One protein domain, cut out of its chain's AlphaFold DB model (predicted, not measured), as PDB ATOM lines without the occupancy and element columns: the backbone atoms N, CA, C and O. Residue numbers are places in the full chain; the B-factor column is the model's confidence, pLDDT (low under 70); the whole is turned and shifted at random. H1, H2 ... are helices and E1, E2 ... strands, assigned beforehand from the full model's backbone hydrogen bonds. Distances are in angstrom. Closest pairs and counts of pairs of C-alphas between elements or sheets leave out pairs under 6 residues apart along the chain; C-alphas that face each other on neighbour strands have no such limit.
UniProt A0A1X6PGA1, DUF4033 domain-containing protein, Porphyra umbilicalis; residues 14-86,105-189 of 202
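AT A GLANCE: This is residues 14 to 86 and 105 to 189 of the 202 residues of the protein "DUF4033 domain-containing protein" of Porphyra umbilicalis (UniProt A0A1X6PGA1). A four-stranded antiparallel sheet has two helices, H4 and H6, side by side over one face, with the other face bare; the long helix H2 crosses H6 on its side away from the sheet. H1 and H5 pack at one end of H6, and H8 and H3 lie toward opposite ends of the longest axis. The 158 printed residues hold named elements in the order H1 H2 H3 H4 E1 E2 H5 H6 E3 E4 H7 H8, with sheet order E1 E2 E4 E3, class mixed. The whole is compact, with a radius of gyration of the C-alphas of 15.4 A and spans of 50 by 36 by 30 A.

IN THESE COORDINATES: H1, residues 14 to 27, begins at C-alpha 14 (-8.020, 78.669, 6.114) and is 20.0 A long. H2, residues 30 to 49, is 29.5 A long; H3 is residues 51 to 57. H4, residues 61 to 76, is 19.0 A long with a kink of 49 degrees near residue 70. E1 is residues 79 to 82, E2 107 to 110 and H5 114 to 119. H6, residues 122 to 139, is 24.0 A long. E3, residues 144 to 148, and E4, residues 155 to 159, form a hairpin. H7 is residues 170 to 173; H8, residues 181 to 187, ends at C-alpha 187 (-11.181, 76.480, 32.978).

HOW THE PARTS SIT: H6 is the hub, touching H1, H2, H5 and H7. It touches H2 at a steep tilt of 46 degrees, the closest C-alphas being those of Ser 34 and Pro 132, 4.9 A apart. H6 and H5 touch only at the corner, closest at C-alphas 125 and 116, 5.9 A. H4 and H6 are on the same face of the sheet, two layers, helices on one face; H4 has a height over the sheet of 8.3 A, H6 of 8.1 A. E2, H5 H6, E3 make a split strand-helix-strand unit, two strands running the same way with E4 between them, its crossover right-handed. E1 and E2 are antiparallel, N 80 to O 109 at 2.9 A; E2 and E4, N 110 to O 155 at 2.8 A; E4 and E3, N 147 to O 156 at 2.8 A. H7 only grazes the sheet. H1 and H8 only just touch, with 3 pairs of C-alphas within 8 A, closest Leu 26 and Val 182, 7.1 A. Every O i to N i+4 pair is within hydrogen-bond range in H1, H3 and H5; the figures are 13 of 16 in H2, 8 of 12 in H4, 11 of 14 in H6 and 2 of 3 in H8, and H7 is too short.

THE WHOLE: The C-alphas farthest apart, Thr 56 and Arg 188, are 49.9 A apart. Residues 87 to 104 are not printed, and C-alphas 86 and 105 are 12.0 A apart across the cut. Of the links printed whole, none is long. Mean pLDDT of the printed part is 80.8, and 24 residues are under 70, among them residues 181 to 189.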
ATOM      1  N   TYR A  14      -6.923  78.980   5.197       88.62
ATOM      2  CA  TYR A  14      -8.020  78.669   6.114       88.62
ATOM      3  C   TYR A  14      -7.586  78.370   7.562       88.62
ATOM      4  O   TYR A  14      -8.224  78.897   8.471       88.62
ATOM      5  N   PRO A  15      -6.494  77.619   7.823       88.06
ATOM      6  CA  PRO A  15      -6.005  77.429   9.192       88.06
ATOM      7  C   PRO A  15      -5.687  78.761   9.891       88.06
ATOM      8  O   PRO A  15      -6.048  78.971  11.051       88.06
ATOM      9  N   GLY A  16      -5.136  79.722   9.137       88.25
ATOM     10  CA  GLY A  16      -4.912  81.087   9.605       88.25
ATOM     11  C   GLY A  16      -6.199  81.805  10.015       88.25
ATOM     12  O   GLY A  16      -6.249  82.402  11.091       88.25
ATOM     13  N   LEU A  17      -7.258  81.688   9.207       89.00
ATOM     14  CA  LEU A  17      -8.584  82.226   9.526       89.00
ATOM     15  C   LEU A  17      -9.147  81.612  10.817       89.00
ATOM     16  O   LEU A  17      -9.591  82.343  11.702       89.00
ATOM     17  N   VAL A  18      -9.093  80.284  10.960       88.81
ATOM     18  CA  VAL A  18      -9.578  79.594  12.168       88.81
ATOM     19  C   VAL A  18      -8.791  80.035  13.403       88.81
ATOM     20  O   VAL A  18      -9.384  80.279  14.458       88.81
ATOM     21  N   ALA A  19      -7.473  80.203  13.289       87.19
ATOM     22  CA  ALA A  19      -6.646  80.725  14.372       87.19
ATOM     23  C   ALA A  19      -7.048  82.158  14.770       87.19
ATOM     24  O   ALA A  19      -7.175  82.453  15.960       87.19
ATOM     25  N   GLU A  20      -7.322  83.042  13.807       88.19
ATOM     26  CA  GLU A  20      -7.806  84.403  14.085       88.19
ATOM     27  C   GLU A  20      -9.188  84.404  14.750       88.19
ATOM     28  O   GLU A  20      -9.400  85.131  15.725       88.19
ATOM     29  N   CYS A  21     -10.103  83.541  14.303       88.56
ATOM     30  CA  CYS A  21     -11.406  83.336  14.938       88.56
ATOM     31  C   CYS A  21     -11.268  82.867  16.395       88.56
ATOM     32  O   CYS A  21     -11.947  83.394  17.278       88.56
ATOM     33  N   ARG A  22     -10.352  81.930  16.679       87.56
ATOM     34  CA  ARG A  22     -10.054  81.487  18.054       87.56
ATOM     35  C   ARG A  22      -9.516  82.631  18.911       87.56
ATOM     36  O   ARG A  22      -9.950  82.800  20.049       87.56
ATOM     37  N   MET A  23      -8.625  83.457  18.365       86.19
ATOM     38  CA  MET A  23      -8.098  84.622  19.079       86.19
ATOM     39  C   MET A  23      -9.167  85.687  19.335       86.19
ATOM     40  O   MET A  23      -9.185  86.283  20.412       86.19
ATOM     41  N   ALA A  24     -10.094  85.893  18.399       86.38
ATOM     42  CA  ALA A  24     -11.247  86.764  18.606       86.38
ATOM     43  C   ALA A  24     -12.169  86.235  19.710       86.38
ATOM     44  O   ALA A  24     -12.617  87.013  20.550       86.38
ATOM     45  N   LEU A  25     -12.395  84.919  19.755       85.56
ATOM     46  CA  LEU A  25     -13.186  84.280  20.806       85.56
ATOM     47  C   LEU A  25     -12.553  84.454  22.198       85.56
ATOM     48  O   LEU A  25     -13.274  84.641  23.174       85.56
ATOM     49  N   LEU A  26     -11.219  84.423  22.283       83.62
ATOM     50  CA  LEU A  26     -10.468  84.601  23.531       83.62
ATOM     51  C   LEU A  26     -10.398  86.060  24.004       83.62
ATOM     52  O   LEU A  26     -10.387  86.307  25.205       83.62
ATOM     53  N   ARG A  27     -10.299  87.022  23.079       83.69
ATOM     54  CA  ARG A  27      -9.989  88.427  23.406       83.69
ATOM     55  C   ARG A  27     -11.192  89.358  23.422       83.69
ATOM     56  O   ARG A  27     -11.103  90.447  23.984       83.69
ATOM     57  N   LEU A  28     -12.282  88.988  22.759       83.50
ATOM     58  CA  LEU A  28     -13.436  89.859  22.558       83.50
ATOM     59  C   LEU A  28     -14.668  89.286  23.257       83.50
ATOM     60  O   LEU A  28     -14.856  88.074  23.317       83.50
ATOM     61  N   SER A  29     -15.556  90.159  23.733       85.56
ATOM     62  CA  SER A  29     -16.879  89.738  24.204       85.56
ATOM     63  C   SER A  29     -17.746  89.233  23.035       85.56
ATOM     64  O   SER A  29     -17.518  89.653  21.897       85.56
ATOM     65  N   PRO A  30     -18.776  88.398  23.273       83.00
ATOM     66  CA  PRO A  30     -19.663  87.900  22.211       83.00
ATOM     67  C   PRO A  30     -20.247  89.013  21.327       83.00
ATOM     68  O   PRO A  30     -20.201  88.943  20.101       83.00
ATOM     69  N   ALA A  31     -20.686  90.120  21.932       82.94
ATOM     70  CA  ALA A  31     -21.196  91.266  21.182       82.94
ATOM     71  C   ALA A  31     -20.115  91.949  20.318       82.94
ATOM     72  O   ALA A  31     -20.401  92.438  19.222       82.94
ATOM     73  N   ALA A  32     -18.867  91.999  20.796       84.94
ATOM     74  CA  ALA A  32     -17.744  92.541  20.033       84.94
ATOM     75  C   ALA A  32     -17.322  91.608  18.883       84.94
ATOM     76  O   ALA A  32     -16.997  92.102  17.806       84.94
ATOM     77  N   GLN A  33     -17.406  90.288  19.078       87.44
ATOM     78  CA  GLN A  33     -17.172  89.273  18.046       87.44
ATOM     79  C   GLN A  33     -18.130  89.459  16.860       87.44
ATOM     80  O   GLN A  33     -17.682  89.639  15.727       87.44
ATOM     81  N   SER A  34     -19.440  89.541  17.111       85.75
ATOM     82  CA  SER A  34     -20.419  89.719  16.030       85.75
ATOM     83  C   SER A  34     -20.326  91.098  15.366       85.75
ATOM     84  O   SER A  34     -20.541  91.226  14.163       85.75
ATOM     85  N   ARG A  35     -19.973  92.163  16.105       86.62
ATOM     86  CA  ARG A  35     -19.691  93.484  15.500       86.62
ATOM     87  C   ARG A  35     -18.482  93.448  14.572       86.62
ATOM     88  O   ARG A  35     -18.530  94.024  13.489       86.62
ATOM     89  N   MET A  36     -17.412  92.779  14.991       88.62
ATOM     90  CA  MET A  36     -16.221  92.612  14.171       88.62
ATOM     91  C   MET A  36     -16.559  91.918  12.852       88.62
ATOM     92  O   MET A  36     -16.194  92.426  11.795       88.62
ATOM     93  N   VAL A  37     -17.257  90.781  12.905       89.31
ATOM     94  CA  VAL A  37     -17.592  90.028  11.692       89.31
ATOM     95  C   VAL A  37     -18.486  90.851  10.772       89.31
ATOM     96  O   VAL A  37     -18.195  90.939   9.586       89.31
ATOM     97  N   ARG A  38     -19.496  91.551  11.303       87.06
ATOM     98  CA  ARG A  38     -20.328  92.461  10.496       87.06
ATOM     99  C   ARG A  38     -19.524  93.577   9.831       87.06
ATOM    100  O   ARG A  38     -19.786  93.902   8.681       87.06
ATOM    101  N   SER A  39     -18.521  94.136  10.512       85.62
ATOM    102  CA  SER A  39     -17.607  95.120   9.911       85.62
ATOM    103  C   SER A  39     -16.809  94.519   8.750       85.62
ATOM    104  O   SER A  39     -16.654  95.154   7.709       85.62
ATOM    105  N   VAL A  40     -16.338  93.275   8.893       86.00
ATOM    106  CA  VAL A  40     -15.635  92.553   7.821       86.00
ATOM    107  C   VAL A  40     -16.577  92.237   6.658       86.00
ATOM    108  O   VAL A  40     -16.213  92.502   5.515       86.00
ATOM    109  N   LEU A  41     -17.789  91.742   6.923       83.94
ATOM    110  CA  LEU A  41     -18.814  91.507   5.901       83.94
ATOM    111  C   LEU A  41     -19.137  92.806   5.154       83.94
ATOM    112  O   LEU A  41     -19.040  92.855   3.930       83.94
ATOM    113  N   GLY A  42     -19.391  93.895   5.879       79.75
ATOM    114  CA  GLY A  42     -19.614  95.210   5.288       79.75
ATOM    115  C   GLY A  42     -18.433  95.696   4.456       79.75
ATOM    116  O   GLY A  42     -18.622  96.152   3.336       79.75
ATOM    117  N   ALA A  43     -17.197  95.557   4.932       81.31
ATOM    118  CA  ALA A  43     -16.022  95.972   4.169       81.31
ATOM    119  C   ALA A  43     -15.804  95.138   2.896       81.31
ATOM    120  O   ALA A  43     -15.320  95.683   1.904       81.31
ATOM    121  N   THR A  44     -16.143  93.848   2.925       77.81
ATOM    122  CA  THR A  44     -15.993  92.926   1.791       77.81
ATOM    123  C   THR A  44     -17.078  93.154   0.742       77.81
ATOM    124  O   THR A  44     -16.766  93.271  -0.440       77.81
ATOM    125  N   PHE A  45     -18.336  93.279   1.168       71.94
ATOM    126  CA  PHE A  45     -19.482  93.368   0.262       71.94
ATOM    127  C   PHE A  45     -19.855  94.816  -0.102       71.94
ATOM    128  O   PHE A  45     -20.300  95.067  -1.211       71.94
ATOM    129  N   ALA A  46     -19.613  95.825   0.743       66.50
ATOM    130  CA  ALA A  46     -19.966  97.208   0.392       66.50
ATOM    131  C   ALA A  46     -18.960  97.880  -0.558       66.50
ATOM    132  O   ALA A  46     -19.338  98.785  -1.299       66.50
ATOM    133  N   LYS A  47     -17.682  97.479  -0.550       59.66
ATOM    134  CA  LYS A  47     -16.626  98.202  -1.282       59.66
ATOM    135  C   LYS A  47     -16.643  98.090  -2.807       59.66
ATOM    136  O   LYS A  47     -16.240  99.073  -3.421       59.66
ATOM    137  N   PRO A  48     -17.039  96.968  -3.428       61.22
ATOM    138  CA  PRO A  48     -16.982  96.901  -4.881       61.22
ATOM    139  C   PRO A  48     -18.266  97.409  -5.571       61.22
ATOM    140  O   PRO A  48     -18.155  97.949  -6.664       61.22
ATOM    141  N   TRP A  49     -19.457  97.311  -4.952       67.00
ATOM    142  CA  TRP A  49     -20.738  97.649  -5.620       67.00
ATOM    143  C   TRP A  49     -21.762  98.390  -4.729       67.00
ATOM    144  O   TRP A  49     -22.762  98.897  -5.232       67.00
ATOM    145  N   GLY A  50     -21.509  98.516  -3.419       67.50
ATOM    146  CA  GLY A  50     -22.454  99.075  -2.442       67.50
ATOM    147  C   GLY A  50     -23.528  98.078  -1.984       67.50
ATOM    148  O   GLY A  50     -23.841  97.112  -2.671       67.50
ATOM    149  N   THR A  51     -24.116  98.301  -0.806       69.56
ATOM    150  CA  THR A  51     -25.158  97.419  -0.235       69.56
ATOM    151  C   THR A  51     -26.440  97.378  -1.073       69.56
ATOM    152  O   THR A  51     -27.091  96.340  -1.137       69.56
ATOM    153  N   TRP A  52     -26.759  98.473  -1.774       71.69
ATOM    154  CA  TRP A  52     -27.890  98.554  -2.705       71.69
ATOM    155  C   TRP A  52     -27.779  97.538  -3.850       71.69
ATOM    156  O   TRP A  52     -28.789  96.982  -4.260       71.69
ATOM    157  N   PHE A  53     -26.567  97.248  -4.339       76.06
ATOM    158  CA  PHE A  53     -26.366  96.273  -5.409       76.06
ATOM    159  C   PHE A  53     -26.803  94.875  -4.967       76.06
ATOM    160  O   PHE A  53     -27.540  94.201  -5.678       76.06
ATOM    161  N   TYR A  54     -26.414  94.463  -3.761       71.88
ATOM    162  CA  TYR A  54     -26.806  93.164  -3.212       71.88
ATOM    163  C   TYR A  54     -28.299  93.106  -2.889       71.88
ATOM    164  O   TYR A  54     -28.928  92.096  -3.174       71.88
ATOM    165  N   ALA A  55     -28.892  94.187  -2.381       70.81
ATOM    166  CA  ALA A  55     -30.342  94.248  -2.187       70.81
ATOM    167  C   ALA A  55     -31.109  94.109  -3.519       70.81
ATOM    168  O   ALA A  55     -32.107  93.399  -3.589       70.81
ATOM    169  N   THR A  56     -30.617  94.732  -4.595       70.62
ATOM    170  CA  THR A  56     -31.275  94.709  -5.911       70.62
ATOM    171  C   THR A  56     -31.073  93.396  -6.668       70.62
ATOM    172  O   THR A  56     -32.012  92.899  -7.280       70.62
ATOM    173  N   PHE A  57     -29.862  92.832  -6.662       68.25
ATOM    174  CA  PHE A  57     -29.520  91.668  -7.493       68.25
ATOM    175  C   PHE A  57     -29.510  90.339  -6.730       68.25
ATOM    176  O   PHE A  57     -29.652  89.288  -7.350       68.25
ATOM    177  N   CYS A  58     -29.371  90.367  -5.404       69.12
ATOM    178  CA  CYS A  58     -29.426  89.183  -4.542       69.12
ATOM    179  C   CYS A  58     -30.684  89.162  -3.656       69.12
ATOM    180  O   CYS A  58     -30.842  88.250  -2.854       69.12
ATOM    181  N   GLY A  59     -31.602  90.121  -3.809       68.88
ATOM    182  CA  GLY A  59     -32.831  90.188  -3.010       68.88
ATOM    183  C   GLY A  59     -33.792  89.009  -3.208       68.88
ATOM    184  O   GLY A  59     -34.646  88.788  -2.357       68.88
ATOM    185  N   ASP A  60     -33.652  88.236  -4.292       79.44
ATOM    186  CA  ASP A  60     -34.412  86.999  -4.489       79.44
ATOM    187  C   ASP A  60     -33.815  85.852  -3.639       79.44
ATOM    188  O   ASP A  60     -32.660  85.462  -3.861       79.44
ATOM    189  N   PRO A  61     -34.580  85.273  -2.691       78.75
ATOM    190  CA  PRO A  61     -34.099  84.195  -1.824       78.75
ATOM    191  C   PRO A  61     -33.647  82.940  -2.582       78.75
ATOM    192  O   PRO A  61     -32.719  82.263  -2.145       78.75
ATOM    193  N   THR A  62     -34.261  82.633  -3.725       79.38
ATOM    194  CA  THR A  62     -33.946  81.458  -4.552       79.38
ATOM    195  C   THR A  62     -32.617  81.653  -5.273       79.38
ATOM    196  O   THR A  62     -31.776  80.751  -5.283       79.38
ATOM    197  N   LEU A  63     -32.393  82.843  -5.845       81.00
ATOM    198  CA  LEU A  63     -31.115  83.187  -6.476       81.00
ATOM    199  C   LEU A  63     -29.982  83.218  -5.448       81.00
ATOM    200  O   LEU A  63     -28.915  82.653  -5.693       81.00
ATOM    201  N   SER A  64     -30.225  83.819  -4.282       81.06
ATOM    202  CA  SER A  64     -29.256  83.846  -3.184       81.06
ATOM    203  C   SER A  64     -28.930  82.448  -2.669       81.06
ATOM    204  O   SER A  64     -27.754  82.117  -2.495       81.06
ATOM    205  N   ALA A  65     -29.930  81.578  -2.514       83.12
ATOM    206  CA  ALA A  65     -29.711  80.188  -2.137       83.12
ATOM    207  C   ALA A  65     -28.917  79.410  -3.197       83.12
ATOM    208  O   ALA A  65     -28.000  78.673  -2.846       83.12
ATOM    209  N   GLY A  66     -29.204  79.611  -4.486       82.75
ATOM    210  CA  GLY A  66     -28.451  78.999  -5.585       82.75
ATOM    211  C   GLY A  66     -27.001  79.479  -5.679       82.75
ATOM    212  O   GLY A  66     -26.106  78.699  -6.002       82.75
ATOM    213  N   PHE A  67     -26.745  80.748  -5.354       84.25
ATOM    214  CA  PHE A  67     -25.404  81.334  -5.375       84.25
ATOM    215  C   PHE A  67     -24.574  80.988  -4.129       84.25
ATOM    216  O   PHE A  67     -23.344  80.940  -4.194       84.25
ATOM    217  N   THR A  68     -25.231  80.715  -2.999       84.31
ATOM    218  CA  THR A  68     -24.584  80.460  -1.703       84.31
ATOM    219  C   THR A  68     -23.552  79.327  -1.749       84.31
ATOM    220  O   THR A  68     -22.434  79.569  -1.287       84.31
ATOM    221  N   PRO A  69     -23.834  78.139  -2.327       86.25
ATOM    222  CA  PRO A  69     -22.828  77.092  -2.473       86.25
ATOM    223  C   PRO A  69     -21.576  77.577  -3.199       86.25
ATOM    224  O   PRO A  69     -20.478  77.447  -2.679       86.25
ATOM    225  N   VAL A  70     -21.736  78.248  -4.340       84.62
ATOM    226  CA  VAL A  70     -20.604  78.724  -5.149       84.62
ATOM    227  C   VAL A  70     -19.781  79.780  -4.403       84.62
ATOM    228  O   VAL A  70     -18.552  79.781  -4.462       84.62
ATOM    229  N   ALA A  71     -20.445  80.686  -3.684       83.06
ATOM    230  CA  ALA A  71     -19.790  81.796  -3.001       83.06
ATOM    231  C   ALA A  71     -19.103  81.396  -1.687       83.06
ATOM    232  O   ALA A  71     -18.073  81.976  -1.327       83.06
ATOM    233  N   PHE A  72     -19.674  80.435  -0.956       85.38
ATOM    234  CA  PHE A  72     -19.277  80.125   0.418       85.38
ATOM    235  C   PHE A  72     -18.720  78.712   0.617       85.38
ATOM    236  O   PHE A  72     -18.275  78.414   1.726       85.38
ATOM    237  N   GLU A  73     -18.640  77.871  -0.419       88.31
ATOM    238  CA  GLU A  73     -18.051  76.525  -0.318       88.31
ATOM    239  C   GLU A  73     -16.611  76.546   0.219       88.31
ATOM    240  O   GLU A  73     -16.241  75.716   1.047       88.31
ATOM    241  N   TRP A  74     -15.804  77.550  -0.141       87.81
ATOM    242  CA  TRP A  74     -14.444  77.691   0.402       87.81
ATOM    243  C   TRP A  74     -14.418  77.923   1.928       87.81
ATOM    244  O   TRP A  74     -13.424  77.592   2.585       87.81
ATOM    245  N   LEU A  75     -15.487  78.508   2.486       88.50
ATOM    246  CA  LEU A  75     -15.600  78.919   3.886       88.50
ATOM    247  C   LEU A  75     -16.257  77.836   4.748       88.50
ATOM    248  O   LEU A  75     -15.745  77.490   5.817       88.50
ATOM    249  N   VAL A  76     -17.404  77.329   4.297       88.38
ATOM    250  CA  VAL A  76     -18.232  76.380   5.051       88.38
ATOM    251  C   VAL A  76     -18.032  74.934   4.610       88.38
ATOM    252  O   VAL A  76     -18.327  74.035   5.387       88.38
ATOM    253  N   GLY A  77     -17.449  74.690   3.437       89.62
ATOM    254  CA  GLY A  77     -17.347  73.361   2.835       89.62
ATOM    255  C   GLY A  77     -18.496  73.062   1.862       89.62
ATOM    256  O   GLY A  77     -19.277  73.961   1.543       89.62
ATOM    257  N   PRO A  78     -18.595  71.809   1.381       87.50
ATOM    258  CA  PRO A  78     -19.591  71.404   0.394       87.50
ATOM    259  C   PRO A  78     -21.013  71.727   0.855       87.50
ATOM    260  O   PRO A  78     -21.432  71.335   1.948       87.50
ATOM    261  N   ALA A  79     -21.745  72.441   0.006       89.19
ATOM    262  CA  ALA A  79     -23.104  72.885   0.267       89.19
ATOM    263  C   ALA A  79     -23.995  72.531  -0.924       89.19
ATOM    264  O   ALA A  79     -23.581  72.635  -2.078       89.19
ATOM    265  N   ARG A  80     -25.232  72.126  -0.649       87.62
ATOM    266  CA  ARG A  80     -26.216  71.776  -1.674       87.62
ATOM    267  C   ARG A  80     -27.536  72.464  -1.408       87.62
ATOM    268  O   ARG A  80     -27.964  72.598  -0.267       87.62
ATOM    269  N   VAL A  81     -28.185  72.880  -2.483       87.06
ATOM    270  CA  VAL A  81     -29.559  73.362  -2.428       87.06
ATOM    271  C   VAL A  81     -30.488  72.158  -2.300       87.06
ATOM    272  O   VAL A  81     -30.397  71.230  -3.100       87.06
ATOM    273  N   VAL A  82     -31.365  72.179  -1.304       85.06
ATOM    274  CA  VAL A  82     -32.408  71.176  -1.069       85.06
ATOM    275  C   VAL A  82     -33.765  71.862  -0.942       85.06
ATOM    276  O   VAL A  82     -33.868  73.048  -0.603       85.06
ATOM    277  N   SER A  83     -34.827  71.123  -1.241       77.31
ATOM    278  CA  SER A  83     -36.185  71.612  -1.014       77.31
ATOM    279  C   SER A  83     -36.501  71.693   0.491       77.31
ATOM    280  O   SER A  83     -35.923  70.944   1.283       77.31
ATOM    281  N   PRO A  84     -37.454  72.548   0.916       69.94
ATOM    282  CA  PRO A  84     -37.952  72.563   2.297       69.94
ATOM    283  C   PRO A  84     -38.375  71.190   2.819       69.94
ATOM    284  O   PRO A  84     -38.146  70.875   3.982       69.94
ATOM    285  N   ALA A  85     -38.984  70.376   1.953       67.81
ATOM    286  CA  ALA A  85     -39.460  69.044   2.302       67.81
ATOM    287  C   ALA A  85     -38.299  68.087   2.614       67.81
ATOM    288  O   ALA A  85     -38.372  67.334   3.573       67.81
ATOM    289  N   GLU A  86     -37.208  68.153   1.847       65.75
ATOM    290  CA  GLU A  86     -35.999  67.359   2.105       65.75
ATOM    291  C   GLU A  86     -35.214  67.865   3.326       65.75
ATOM    292  O   GLU A  86     -34.558  67.074   4.005       65.75
ATOM    293  N   GLY A 105     -39.112  78.614   1.038       58.00
ATOM    294  CA  GLY A 105     -37.749  79.136   0.914       58.00
ATOM    295  C   GLY A 105     -36.791  78.054   0.423       58.00
ATOM    296  O   GLY A 105     -36.992  76.880   0.700       58.00
ATOM    297  N   THR A 106     -35.773  78.395  -0.352       75.50
ATOM    298  CA  THR A 106     -34.763  77.420  -0.776       75.50
ATOM    299  C   THR A 106     -33.785  77.185   0.376       75.50
ATOM    300  O   THR A 106     -33.222  78.143   0.909       75.50
ATOM    301  N   VAL A 107     -33.587  75.929   0.781       85.75
ATOM    302  CA  VAL A 107     -32.678  75.593   1.885       85.75
ATOM    303  C   VAL A 107     -31.326  75.206   1.311       85.75
ATOM    304  O   VAL A 107     -31.238  74.417   0.375       85.75
ATOM    305  N   VAL A 108     -30.253  75.751   1.872       88.88
ATOM    306  CA  VAL A 108     -28.892  75.303   1.579       88.88
ATOM    307  C   VAL A 108     -28.429  74.429   2.731       88.88
ATOM    308  O   VAL A 108     -28.269  74.903   3.855       88.88
ATOM    309  N   LYS A 109     -28.220  73.147   2.449       89.88
ATOM    310  CA  LYS A 109     -27.730  72.162   3.407       89.88
ATOM    311  C   LYS A 109     -26.225  71.999   3.268       89.88
ATOM    312  O   LYS A 109     -25.712  71.749   2.176       89.88
ATOM    313  N   ILE A 110     -25.529  72.131   4.388       91.25
ATOM    314  CA  ILE A 110     -24.093  71.910   4.528       91.25
ATOM    315  C   ILE A 110     -23.937  70.647   5.369       91.25
ATOM    316  O   ILE A 110     -24.183  70.672   6.574       91.25
ATOM    317  N   ASP A 111     -23.532  69.542   4.745       87.38
ATOM    318  CA  ASP A 111     -23.454  68.247   5.437       87.38
ATOM    319  C   ASP A 111     -22.319  68.221   6.480       87.38
ATOM    320  O   ASP A 111     -22.403  67.524   7.488       87.38
ATOM    321  N   ARG A 112     -21.249  69.002   6.267       89.31
ATOM    322  CA  ARG A 112     -20.149  69.153   7.229       89.31
ATOM    323  C   ARG A 112     -19.540  70.549   7.157       89.31
ATOM    324  O   ARG A 112     -18.750  70.842   6.262       89.31
ATOM    325  N   CYS A 113     -19.871  71.393   8.132       91.75
ATOM    326  CA  CYS A 113     -19.371  72.758   8.208       91.75
ATOM    327  C   CYS A 113     -17.908  72.772   8.657       91.75
ATOM    328  O   CYS A 113     -17.575  72.423   9.792       91.75
ATOM    329  N   ARG A 114     -17.019  73.233   7.778       91.00
ATOM    330  CA  ARG A 114     -15.579  73.307   8.039       91.00
ATOM    331  C   ARG A 114     -15.245  74.199   9.241       91.00
ATOM    332  O   ARG A 114     -14.390  73.843  10.049       91.00
ATOM    333  N   LEU A 115     -15.975  75.305   9.415       89.00
ATOM    334  CA  LEU A 115     -15.758  76.241  10.521       89.00
ATOM    335  C   LEU A 115     -16.157  75.618  11.864       89.00
ATOM    336  O   LEU A 115     -15.456  75.786  12.860       89.00
ATOM    337  N   LEU A 116     -17.268  74.878  11.891       88.00
ATOM    338  CA  LEU A 116     -17.728  74.168  13.082       88.00
ATOM    339  C   LEU A 116     -16.796  72.994  13.416       88.00
ATOM    340  O   LEU A 116     -16.381  72.851  14.567       88.00
ATOM    341  N   ALA A 117     -16.407  72.218  12.401       87.81
ATOM    342  CA  ALA A 117     -15.543  71.051  12.544       87.81
ATOM    343  C   ALA A 117     -14.121  71.406  13.006       87.81
ATOM    344  O   ALA A 117     -13.605  70.770  13.920       87.81
ATOM    345  N   GLU A 118     -13.485  72.424  12.417       85.56
ATOM    346  CA  GLU A 118     -12.146  72.865  12.831       85.56
ATOM    347  C   GLU A 118     -12.192  73.731  14.102       85.56
ATOM    348  O   GLU A 118     -11.245  73.762  14.892       85.56
ATOM    349  N   GLY A 119     -13.297  74.442  14.326       82.69
ATOM    350  CA  GLY A 119     -13.504  75.279  15.501       82.69
ATOM    351  C   GLY A 119     -13.712  74.518  16.797       82.69
ATOM    352  O   GLY A 119     -13.199  74.936  17.838       82.69
ATOM    353  N   GLY A 120     -14.518  73.454  16.750       81.75
ATOM    354  CA  GLY A 120     -14.896  72.645  17.912       81.75
ATOM    355  C   GLY A 120     -15.597  73.430  19.032       81.75
ATOM    356  O   GLY A 120     -15.684  72.986  20.175       81.75
ATOM    357  N   CYS A 121     -16.043  74.659  18.766       84.62
ATOM    358  CA  CYS A 121     -16.593  75.525  19.796       84.62
ATOM    359  C   CYS A 121     -17.841  76.241  19.308       84.62
ATOM    360  O   CYS A 121     -17.804  76.997  18.336       84.62
ATOM    361  N   LYS A 122     -18.927  76.078  20.070       87.69
ATOM    362  CA  LYS A 122     -20.205  76.747  19.826       87.69
ATOM    363  C   LYS A 122     -20.056  78.254  19.691       87.69
ATOM    364  O   LYS A 122     -20.601  78.836  18.767       87.69
ATOM    365  N   GLY A 123     -19.270  78.878  20.572       85.62
ATOM    366  CA  GLY A 123     -19.055  80.326  20.535       85.62
ATOM    367  C   GLY A 123     -18.468  80.809  19.209       85.62
ATOM    368  O   GLY A 123     -18.782  81.908  18.771       85.62
ATOM    369  N   MET A 124     -17.675  79.976  18.531       88.38
ATOM    370  CA  MET A 124     -17.139  80.307  17.213       88.38
ATOM    371  C   MET A 124     -18.229  80.242  16.135       88.38
ATOM    372  O   MET A 124     -18.343  81.156  15.329       88.38
ATOM    373  N   CYS A 125     -19.069  79.206  16.152       89.44
ATOM    374  CA  CYS A 125     -20.188  79.078  15.220       89.44
ATOM    375  C   CYS A 125     -21.234  80.186  15.439       89.44
ATOM    376  O   CYS A 125     -21.496  80.975  14.534       89.44
ATOM    377  N   VAL A 126     -21.749  80.324  16.660       89.19
ATOM    378  CA  VAL A 126     -22.849  81.243  16.975       89.19
ATOM    379  C   VAL A 126     -22.416  82.708  16.853       89.19
ATOM    380  O   VAL A 126     -23.052  83.484  16.144       89.19
ATOM    381  N   ASN A 127     -21.309  83.106  17.495       88.88
ATOM    382  CA  ASN A 127     -20.952  84.527  17.593       88.88
ATOM    383  C   ASN A 127     -20.228  85.067  16.353       88.88
ATOM    384  O   ASN A 127     -20.292  86.277  16.108       88.88
ATOM    385  N   LEU A 128     -19.504  84.213  15.615       89.88
ATOM    386  CA  LEU A 128     -18.713  84.632  14.451       89.88
ATOM    387  C   LEU A 128     -19.331  84.236  13.112       89.88
ATOM    388  O   LEU A 128     -19.002  84.875  12.121       89.88
ATOM    389  N   CYS A 129     -20.202  83.231  13.050       90.81
ATOM    390  CA  CYS A 129     -20.851  82.839  11.803       90.81
ATOM    391  C   CYS A 129     -22.344  83.151  11.835       90.81
ATOM    392  O   CYS A 129     -22.770  84.077  11.153       90.81
ATOM    393  N   GLN A 130     -23.121  82.455  12.663       90.75
ATOM    394  CA  GLN A 130     -24.586  82.481  12.644       90.75
ATOM    395  C   GLN A 130     -25.156  83.891  12.881       90.75
ATOM    396  O   GLN A 130     -25.669  84.528  11.963       90.75
ATOM    397  N   GLN A 131     -24.984  84.430  14.089       90.75
ATOM    398  CA  GLN A 131     -25.540  85.719  14.502       90.75
ATOM    399  C   GLN A 131     -25.111  86.901  13.614       90.75
ATOM    400  O   GLN A 131     -25.981  87.653  13.168       90.75
ATOM    401  N   PRO A 132     -23.812  87.104  13.309       90.06
ATOM    402  CA  PRO A 132     -23.412  88.224  12.464       90.06
ATOM    403  C   PRO A 132     -23.886  88.084  11.016       90.06
ATOM    404  O   PRO A 132     -24.139  89.110  10.391       90.06
ATOM    405  N   THR A 133     -24.016  86.862  10.490       89.88
ATOM    406  CA  THR A 133     -24.495  86.626   9.120       89.88
ATOM    407  C   THR A 133     -25.986  86.926   9.009       89.88
ATOM    408  O   THR A 133     -26.371  87.709   8.145       89.88
ATOM    409  N   GLN A 134     -26.804  86.403   9.930       91.25
ATOM    410  CA  GLN A 134     -28.249  86.673   9.971       91.25
ATOM    411  C   GLN A 134     -28.532  88.179  10.073       91.25
ATOM    412  O   GLN A 134     -29.259  88.730   9.255       91.25
ATOM    413  N   GLN A 135     -27.866  88.872  11.005       89.12
ATOM    414  CA  GLN A 135     -28.021  90.323  11.182       89.12
ATOM    415  C   GLN A 135     -27.544  91.133   9.969       89.12
ATOM    416  O   GLN A 135     -28.040  92.230   9.717       89.12
ATOM    417  N   TRP A 136     -26.526  90.646   9.251       87.81
ATOM    418  CA  TRP A 136     -26.022  91.328   8.063       87.81
ATOM    419  C   TRP A 136     -27.016  91.242   6.907       87.81
ATOM    420  O   TRP A 136     -27.311  92.265   6.294       87.81
ATOM    421  N   PHE A 137     -27.557  90.052   6.638       86.44
ATOM    422  CA  PHE A 137     -28.565  89.859   5.597       86.44
ATOM    423  C   PHE A 137     -29.884  90.561   5.930       86.44
ATOM    424  O   PHE A 137     -30.428  91.234   5.054       86.44
ATOM    425  N   GLU A 138     -30.324  90.537   7.193       87.06
ATOM    426  CA  GLU A 138     -31.503  91.295   7.643       87.06
ATOM    427  C   GLU A 138     -31.335  92.796   7.347       87.06
ATOM    428  O   GLU A 138     -32.231  93.440   6.803       87.06
ATOM    429  N   GLY A 139     -30.143  93.355   7.597       84.00
ATOM    430  CA  GLY A 139     -29.820  94.748   7.269       84.00
ATOM    431  C   GLY A 139     -29.815  95.074   5.767       84.00
ATOM    432  O   GLY A 139     -29.886  96.247   5.401       84.00
ATOM    433  N   LEU A 140     -29.741  94.062   4.898       81.56
ATOM    434  CA  LEU A 140     -29.874  94.187   3.443       81.56
ATOM    435  C   LEU A 140     -31.315  93.957   2.954       81.56
ATOM    436  O   LEU A 140     -31.559  94.061   1.753       81.56
ATOM    437  N   GLY A 141     -32.255  93.659   3.857       82.25
ATOM    438  CA  GLY A 141     -33.640  93.319   3.524       82.25
ATOM    439  C   GLY A 141     -33.838  91.865   3.091       82.25
ATOM    440  O   GLY A 141     -34.833  91.562   2.442       82.25
ATOM    441  N   MET A 142     -32.895  90.976   3.417       83.56
ATOM    442  CA  MET A 142     -32.972  89.545   3.126       83.56
ATOM    443  C   MET A 142     -33.069  88.747   4.422       83.56
ATOM    444  O   MET A 142     -32.187  88.825   5.274       83.56
ATOM    445  N   ASP A 143     -34.101  87.923   4.541       86.75
ATOM    446  CA  ASP A 143     -34.249  87.029   5.682       86.75
ATOM    447  C   ASP A 143     -33.502  85.714   5.434       86.75
ATOM    448  O   ASP A 143     -33.689  85.055   4.408       86.75
ATOM    449  N   VAL A 144     -32.644  85.326   6.374       87.75
ATOM    450  CA  VAL A 144     -31.986  84.017   6.378       87.75
ATOM    451  C   VAL A 144     -31.878  83.505   7.804       87.75
ATOM    452  O   VAL A 144     -31.470  84.238   8.705       87.75
ATOM    453  N   THR A 145     -32.205  82.232   7.998       89.31
ATOM    454  CA  THR A 145     -32.031  81.531   9.273       89.31
ATOM    455  C   THR A 145     -30.959  80.466   9.114       89.31
ATOM    456  O   THR A 145     -31.020  79.660   8.189       89.31
ATOM    457  N   LEU A 146     -29.960  80.482   9.994       89.62
ATOM    458  CA  LEU A 146     -28.889  79.494  10.041       89.62
ATOM    459  C   LEU A 146     -29.093  78.587  11.255       89.62
ATOM    460  O   LEU A 146     -29.087  79.071  12.386       89.62
ATOM    461  N   THR A 147     -29.192  77.282  11.017       89.75
ATOM    462  CA  THR A 147     -29.408  76.260  12.047       89.75
ATOM    463  C   THR A 147     -28.239  75.270  12.043       89.75
ATOM    464  O   THR A 147     -28.129  74.462  11.117       89.75
ATOM    465  N   PRO A 148     -27.318  75.330  13.022       88.44
ATOM    466  CA  PRO A 148     -26.212  74.381  13.124       88.44
ATOM    467  C   PRO A 148     -26.668  73.025  13.677       88.44
ATOM    468  O   PRO A 148     -27.461  72.966  14.615       88.44
ATOM    469  N   ASP A 149     -26.094  71.943  13.153       87.00
ATOM    470  CA  ASP A 149     -26.261  70.584  13.678       87.00
ATOM    471  C   ASP A 149     -25.034  70.207  14.526       87.00
ATOM    472  O   ASP A 149     -23.903  70.122  14.038       87.00
ATOM    473  N   TRP A 150     -25.262  69.991  15.823       83.00
ATOM    474  CA  TRP A 150     -24.219  69.696  16.808       83.00
ATOM    475  C   TRP A 150     -23.856  68.208  16.911       83.00
ATOM    476  O   TRP A 150     -22.893  67.875  17.603       83.00
ATOM    477  N   GLU A 151     -24.594  67.319  16.253       81.38
ATOM    478  CA  GLU A 151     -24.304  65.885  16.222       81.38
ATOM    479  C   GLU A 151     -23.440  65.543  15.010       81.38
ATOM    480  O   GLU A 151     -22.391  64.909  15.140       81.38
ATOM    481  N   THR A 152     -23.840  66.024  13.831       82.38
ATOM    482  CA  THR A 152     -23.132  65.752  12.572       82.38
ATOM    483  C   THR A 152     -22.046  66.784  12.266       82.38
ATOM    484  O   THR A 152     -21.069  66.487  11.567       82.38
ATOM    485  N   GLY A 153     -22.175  67.996  12.816       83.12
ATOM    486  CA  GLY A 153     -21.325  69.136  12.486       83.12
ATOM    487  C   GLY A 153     -21.748  69.854  11.203       83.12
ATOM    488  O   GLY A 153     -20.934  70.578  10.620       83.12
ATOM    489  N   GLY A 154     -22.974  69.623  10.731       88.44
ATOM    490  CA  GLY A 154     -23.578  70.305   9.592       88.44
ATOM    491  C   GLY A 154     -24.166  71.680   9.930       88.44
ATOM    492  O   GLY A 154     -24.066  72.181  11.050       88.44
ATOM    493  N   CYS A 155     -24.767  72.319   8.928       90.25
ATOM    494  CA  CYS A 155     -25.542  73.550   9.087       90.25
ATOM    495  C   CYS A 155     -26.587  73.655   7.976       90.25
ATOM    496  O   CYS A 155     -26.308  73.334   6.822       90.25
ATOM    497  N   GLU A 156     -27.764  74.165   8.304       90.44
ATOM    498  CA  GLU A 156     -28.810  74.473   7.334       90.44
ATOM    499  C   GLU A 156     -29.000  75.985   7.248       90.44
ATOM    500  O   GLU A 156     -28.993  76.677   8.263       90.44
ATOM    501  N   MET A 157     -29.118  76.509   6.030       89.75
ATOM    502  CA  MET A 157     -29.381  77.921   5.767       89.75
ATOM    503  C   MET A 157     -30.715  78.043   5.032       89.75
ATOM    504  O   MET A 157     -30.804  77.742   3.841       89.75
ATOM    505  N   ALA A 158     -31.753  78.472   5.740       88.94
ATOM    506  CA  ALA A 158     -33.081  78.682   5.185       88.94
ATOM    507  C   ALA A 158     -33.224  80.134   4.709       88.94
ATOM    508  O   ALA A 158     -33.268  81.058   5.523       88.94
ATOM    509  N   TRP A 159     -33.285  80.334   3.392       86.12
ATOM    510  CA  TRP A 159     -33.475  81.652   2.779       86.12
ATOM    511  C   TRP A 159     -34.953  82.038   2.718       86.12
ATOM    512  O   TRP A 159     -35.802  81.204   2.413       86.12
ATOM    513  N   GLY A 160     -35.260  83.309   2.976       83.38
ATOM    514  CA  GLY A 160     -36.626  83.832   3.083       83.38
ATOM    515  C   GLY A 160     -37.288  83.579   4.442       83.38
ATOM    516  O   GLY A 160     -38.469  83.873   4.606       83.38
ATOM    517  N   VAL A 161     -36.546  83.038   5.415       83.88
ATOM    518  CA  VAL A 161     -37.038  82.745   6.769       83.88
ATOM    519  C   VAL A 161     -36.365  83.675   7.763       83.88
ATOM    520  O   VAL A 161     -35.135  83.697   7.869       83.88
ATOM    521  N   LYS A 162     -37.176  84.438   8.498       85.00
ATOM    522  CA  LYS A 162     -36.691  85.403   9.483       85.00
ATOM    523  C   LYS A 162     -35.988  84.694  10.639       85.00
ATOM    524  O   LYS A 162     -36.572  83.817  11.273       85.00
ATOM    525  N   ALA A 163     -34.763  85.127  10.928       85.00
ATOM    526  CA  ALA A 163     -33.983  84.592  12.032       85.00
ATOM    527  C   ALA A 163     -34.647  84.878  13.394       85.00
ATOM    528  O   ALA A 163     -35.192  85.973  13.592       85.00
ATOM    529  N   PRO A 164     -34.563  83.941  14.355       83.38
ATOM    530  CA  PRO A 164     -34.998  84.190  15.723       83.38
ATOM    531  C   PRO A 164     -34.122  85.255  16.391       83.38
ATOM    532  O   PRO A 164     -32.959  85.470  16.024       83.38
ATOM    533  N   ALA A 165     -34.662  85.916  17.417       80.50
ATOM    534  CA  ALA A 165     -33.860  86.812  18.239       80.50
ATOM    535  C   ALA A 165     -32.733  86.026  18.928       80.50
ATOM    536  O   ALA A 165     -32.914  84.877  19.321       80.50
ATOM    537  N   THR A 166     -31.573  86.653  19.154       76.12
ATOM    538  CA  THR A 166     -30.407  85.984  19.768       76.12
ATOM    539  C   THR A 166     -30.730  85.283  21.093       76.12
ATOM    540  O   THR A 166     -30.100  84.290  21.423       76.12
ATOM    541  N   GLN A 167     -31.680  85.792  21.880       73.94
ATOM    542  CA  GLN A 167     -32.064  85.183  23.160       73.94
ATOM    543  C   GLN A 167     -32.945  83.935  23.008       73.94
ATOM    544  O   GLN A 167     -32.981  83.110  23.915       73.94
ATOM    545  N   GLU A 168     -33.644  83.818  21.883       76.12
ATOM    546  CA  GLU A 168     -34.581  82.736  21.562       76.12
ATOM    547  C   GLU A 168     -33.927  81.657  20.687       76.12
ATOM    548  O   GLU A 168     -34.494  80.590  20.479       76.12
ATOM    549  N   ASP A 169     -32.723  81.929  20.183       76.19
ATOM    550  CA  ASP A 169     -31.949  81.026  19.343       76.19
ATOM    551  C   ASP A 169     -31.423  79.831  20.154       76.19
ATOM    552  O   ASP A 169     -30.538  79.955  21.010       76.19
ATOM    553  N   GLU A 170     -31.950  78.644  19.854       78.19
ATOM    554  CA  GLU A 170     -31.586  77.380  20.501       78.19
ATOM    555  C   GLU A 170     -30.085  77.072  20.382       78.19
ATOM    556  O   GLU A 170     -29.481  76.485  21.292       78.19
ATOM    557  N   ALA A 171     -29.437  77.554  19.314       78.38
ATOM    558  CA  ALA A 171     -28.004  77.401  19.116       78.38
ATOM    559  C   ALA A 171     -27.189  78.102  20.214       78.38
ATOM    560  O   ALA A 171     -26.064  77.687  20.487       78.38
ATOM    561  N   VAL A 172     -27.733  79.114  20.904       78.56
ATOM    562  CA  VAL A 172     -27.074  79.770  22.049       78.56
ATOM    563  C   VAL A 172     -27.049  78.858  23.277       78.56
ATOM    564  O   VAL A 172     -26.066  78.871  24.028       78.56
ATOM    565  N   GLY A 173     -28.076  78.028  23.471       74.75
ATOM    566  CA  GLY A 173     -28.200  77.092  24.594       74.75
ATOM    567  C   GLY A 173     -27.421  75.782  24.424       74.75
ATOM    568  O   GLY A 173     -27.040  75.170  25.420       74.75
ATOM    569  N   ALA A 174     -27.115  75.391  23.185       77.25
ATOM    570  CA  ALA A 174     -26.527  74.095  22.834       77.25
ATOM    571  C   ALA A 174     -25.160  73.778  23.507       77.25
ATOM    572  O   ALA A 174     -24.448  74.683  23.964       77.25
ATOM    573  N   PRO A 175     -24.738  72.501  23.583       79.31
ATOM    574  CA  PRO A 175     -23.379  72.126  23.985       79.31
ATOM    575  C   PRO A 175     -22.327  72.485  22.912       79.31
ATOM    576  O   PRO A 175     -22.648  72.915  21.809       79.31
ATOM    577  N   CYS A 176     -21.034  72.352  23.232       80.62
ATOM    578  CA  CYS A 176     -19.967  72.558  22.239       80.62
ATOM    579  C   CYS A 176     -19.750  71.311  21.371       80.62
ATOM    580  O   CYS A 176     -19.625  70.213  21.908       80.62
ATOM    581  N   PHE A 177     -19.589  71.507  20.060       75.38
ATOM    582  CA  PHE A 177     -19.238  70.454  19.101       75.38
ATOM    583  C   PHE A 177     -17.841  69.871  19.368       75.38
ATOM    584  O   PHE A 177     -16.858  70.591  19.254       75.38
ATOM    585  N   GLY A 178     -17.724  68.588  19.720       68.00
ATOM    586  CA  GLY A 178     -16.421  67.901  19.810       68.00
ATOM    587  C   GLY A 178     -15.450  68.398  20.898       68.00
ATOM    588  O   GLY A 178     -14.290  68.000  20.900       68.00
ATOM    589  N   GLY A 179     -15.911  69.237  21.835       66.88
ATOM    590  CA  GLY A 179     -15.104  69.783  22.933       66.88
ATOM    591  C   GLY A 179     -14.390  71.097  22.583       66.88
ATOM    592  O   GLY A 179     -13.474  71.152  21.767       66.88
ATOM    593  N   CYS A 180     -14.768  72.184  23.261       72.69
ATOM    594  CA  CYS A 180     -14.200  73.504  22.997       72.69
ATOM    595  C   CYS A 180     -12.804  73.653  23.626       72.69
ATOM    596  O   CYS A 180     -12.673  73.833  24.838       72.69
ATOM    597  N   GLY A 181     -11.758  73.686  22.793       65.00
ATOM    598  CA  GLY A 181     -10.382  73.966  23.239       65.00
ATOM    599  C   GLY A 181     -10.228  75.330  23.934       65.00
ATOM    600  O   GLY A 181      -9.388  75.500  24.814       65.00
ATOM    601  N   VAL A 182     -11.108  76.287  23.622       64.44
ATOM    602  CA  VAL A 182     -11.159  77.601  24.290       64.44
ATOM    603  C   VAL A 182     -11.777  77.518  25.694       64.44
ATOM    604  O   VAL A 182     -11.341  78.226  26.603       64.44
ATOM    605  N   ALA A 183     -12.728  76.606  25.929       53.81
ATOM    606  CA  ALA A 183     -13.287  76.373  27.261       53.81
ATOM    607  C   ALA A 183     -12.238  75.777  28.217       53.81
ATOM    608  O   ALA A 183     -12.212  76.147  29.392       53.81
ATOM    609  N   MET A 184     -11.319  74.943  27.711       47.31
ATOM    610  CA  MET A 184     -10.200  74.405  28.497       47.31
ATOM    611  C   MET A 184      -9.208  75.486  28.954       47.31
ATOM    612  O   MET A 184      -8.725  75.428  30.083       47.31
ATOM    613  N   HIS A 185      -8.943  76.516  28.141       45.12
ATOM    614  CA  HIS A 185      -8.120  77.657  28.570       45.12
ATOM    615  C   HIS A 185      -8.836  78.586  29.555       45.12
ATOM    616  O   HIS A 185      -8.197  79.152  30.439       45.12
ATOM    617  N   CYS A 186     -10.165  78.686  29.482       41.78
ATOM    618  CA  CYS A 186     -10.948  79.432  30.465       41.78
ATOM    619  C   CYS A 186     -11.073  78.670  31.805       41.78
ATOM    620  O   CYS A 186     -11.109  79.288  32.865       41.78
ATOM    621  N   GLY A 187     -11.068  77.330  31.786       36.94
ATOM    622  CA  GLY A 187     -11.181  76.480  32.978       36.94
ATOM    623  C   GLY A 187     -10.062  76.658  34.010       36.94
ATOM    624  O   GLY A 187     -10.314  76.513  35.201       36.94
ATOM    625  N   ARG A 188      -8.851  77.057  33.595       36.19
ATOM    626  CA  ARG A 188      -7.749  77.348  34.534       36.19
ATOM    627  C   ARG A 188      -7.843  78.736  35.183       36.19
ATOM    628  O   ARG A 188      -7.216  78.958  36.211       36.19
ATOM    629  N   ALA A 189      -8.642  79.641  34.613       39.44
ATOM    630  CA  ALA A 189      -8.896  80.984  35.144       39.44
ATOM    631  C   ALA A 189     -10.188  81.075  35.985       39.44
ATOM    632  O   ALA A 189     -10.412  82.074  36.657       39.44
TER     633      ALA A 189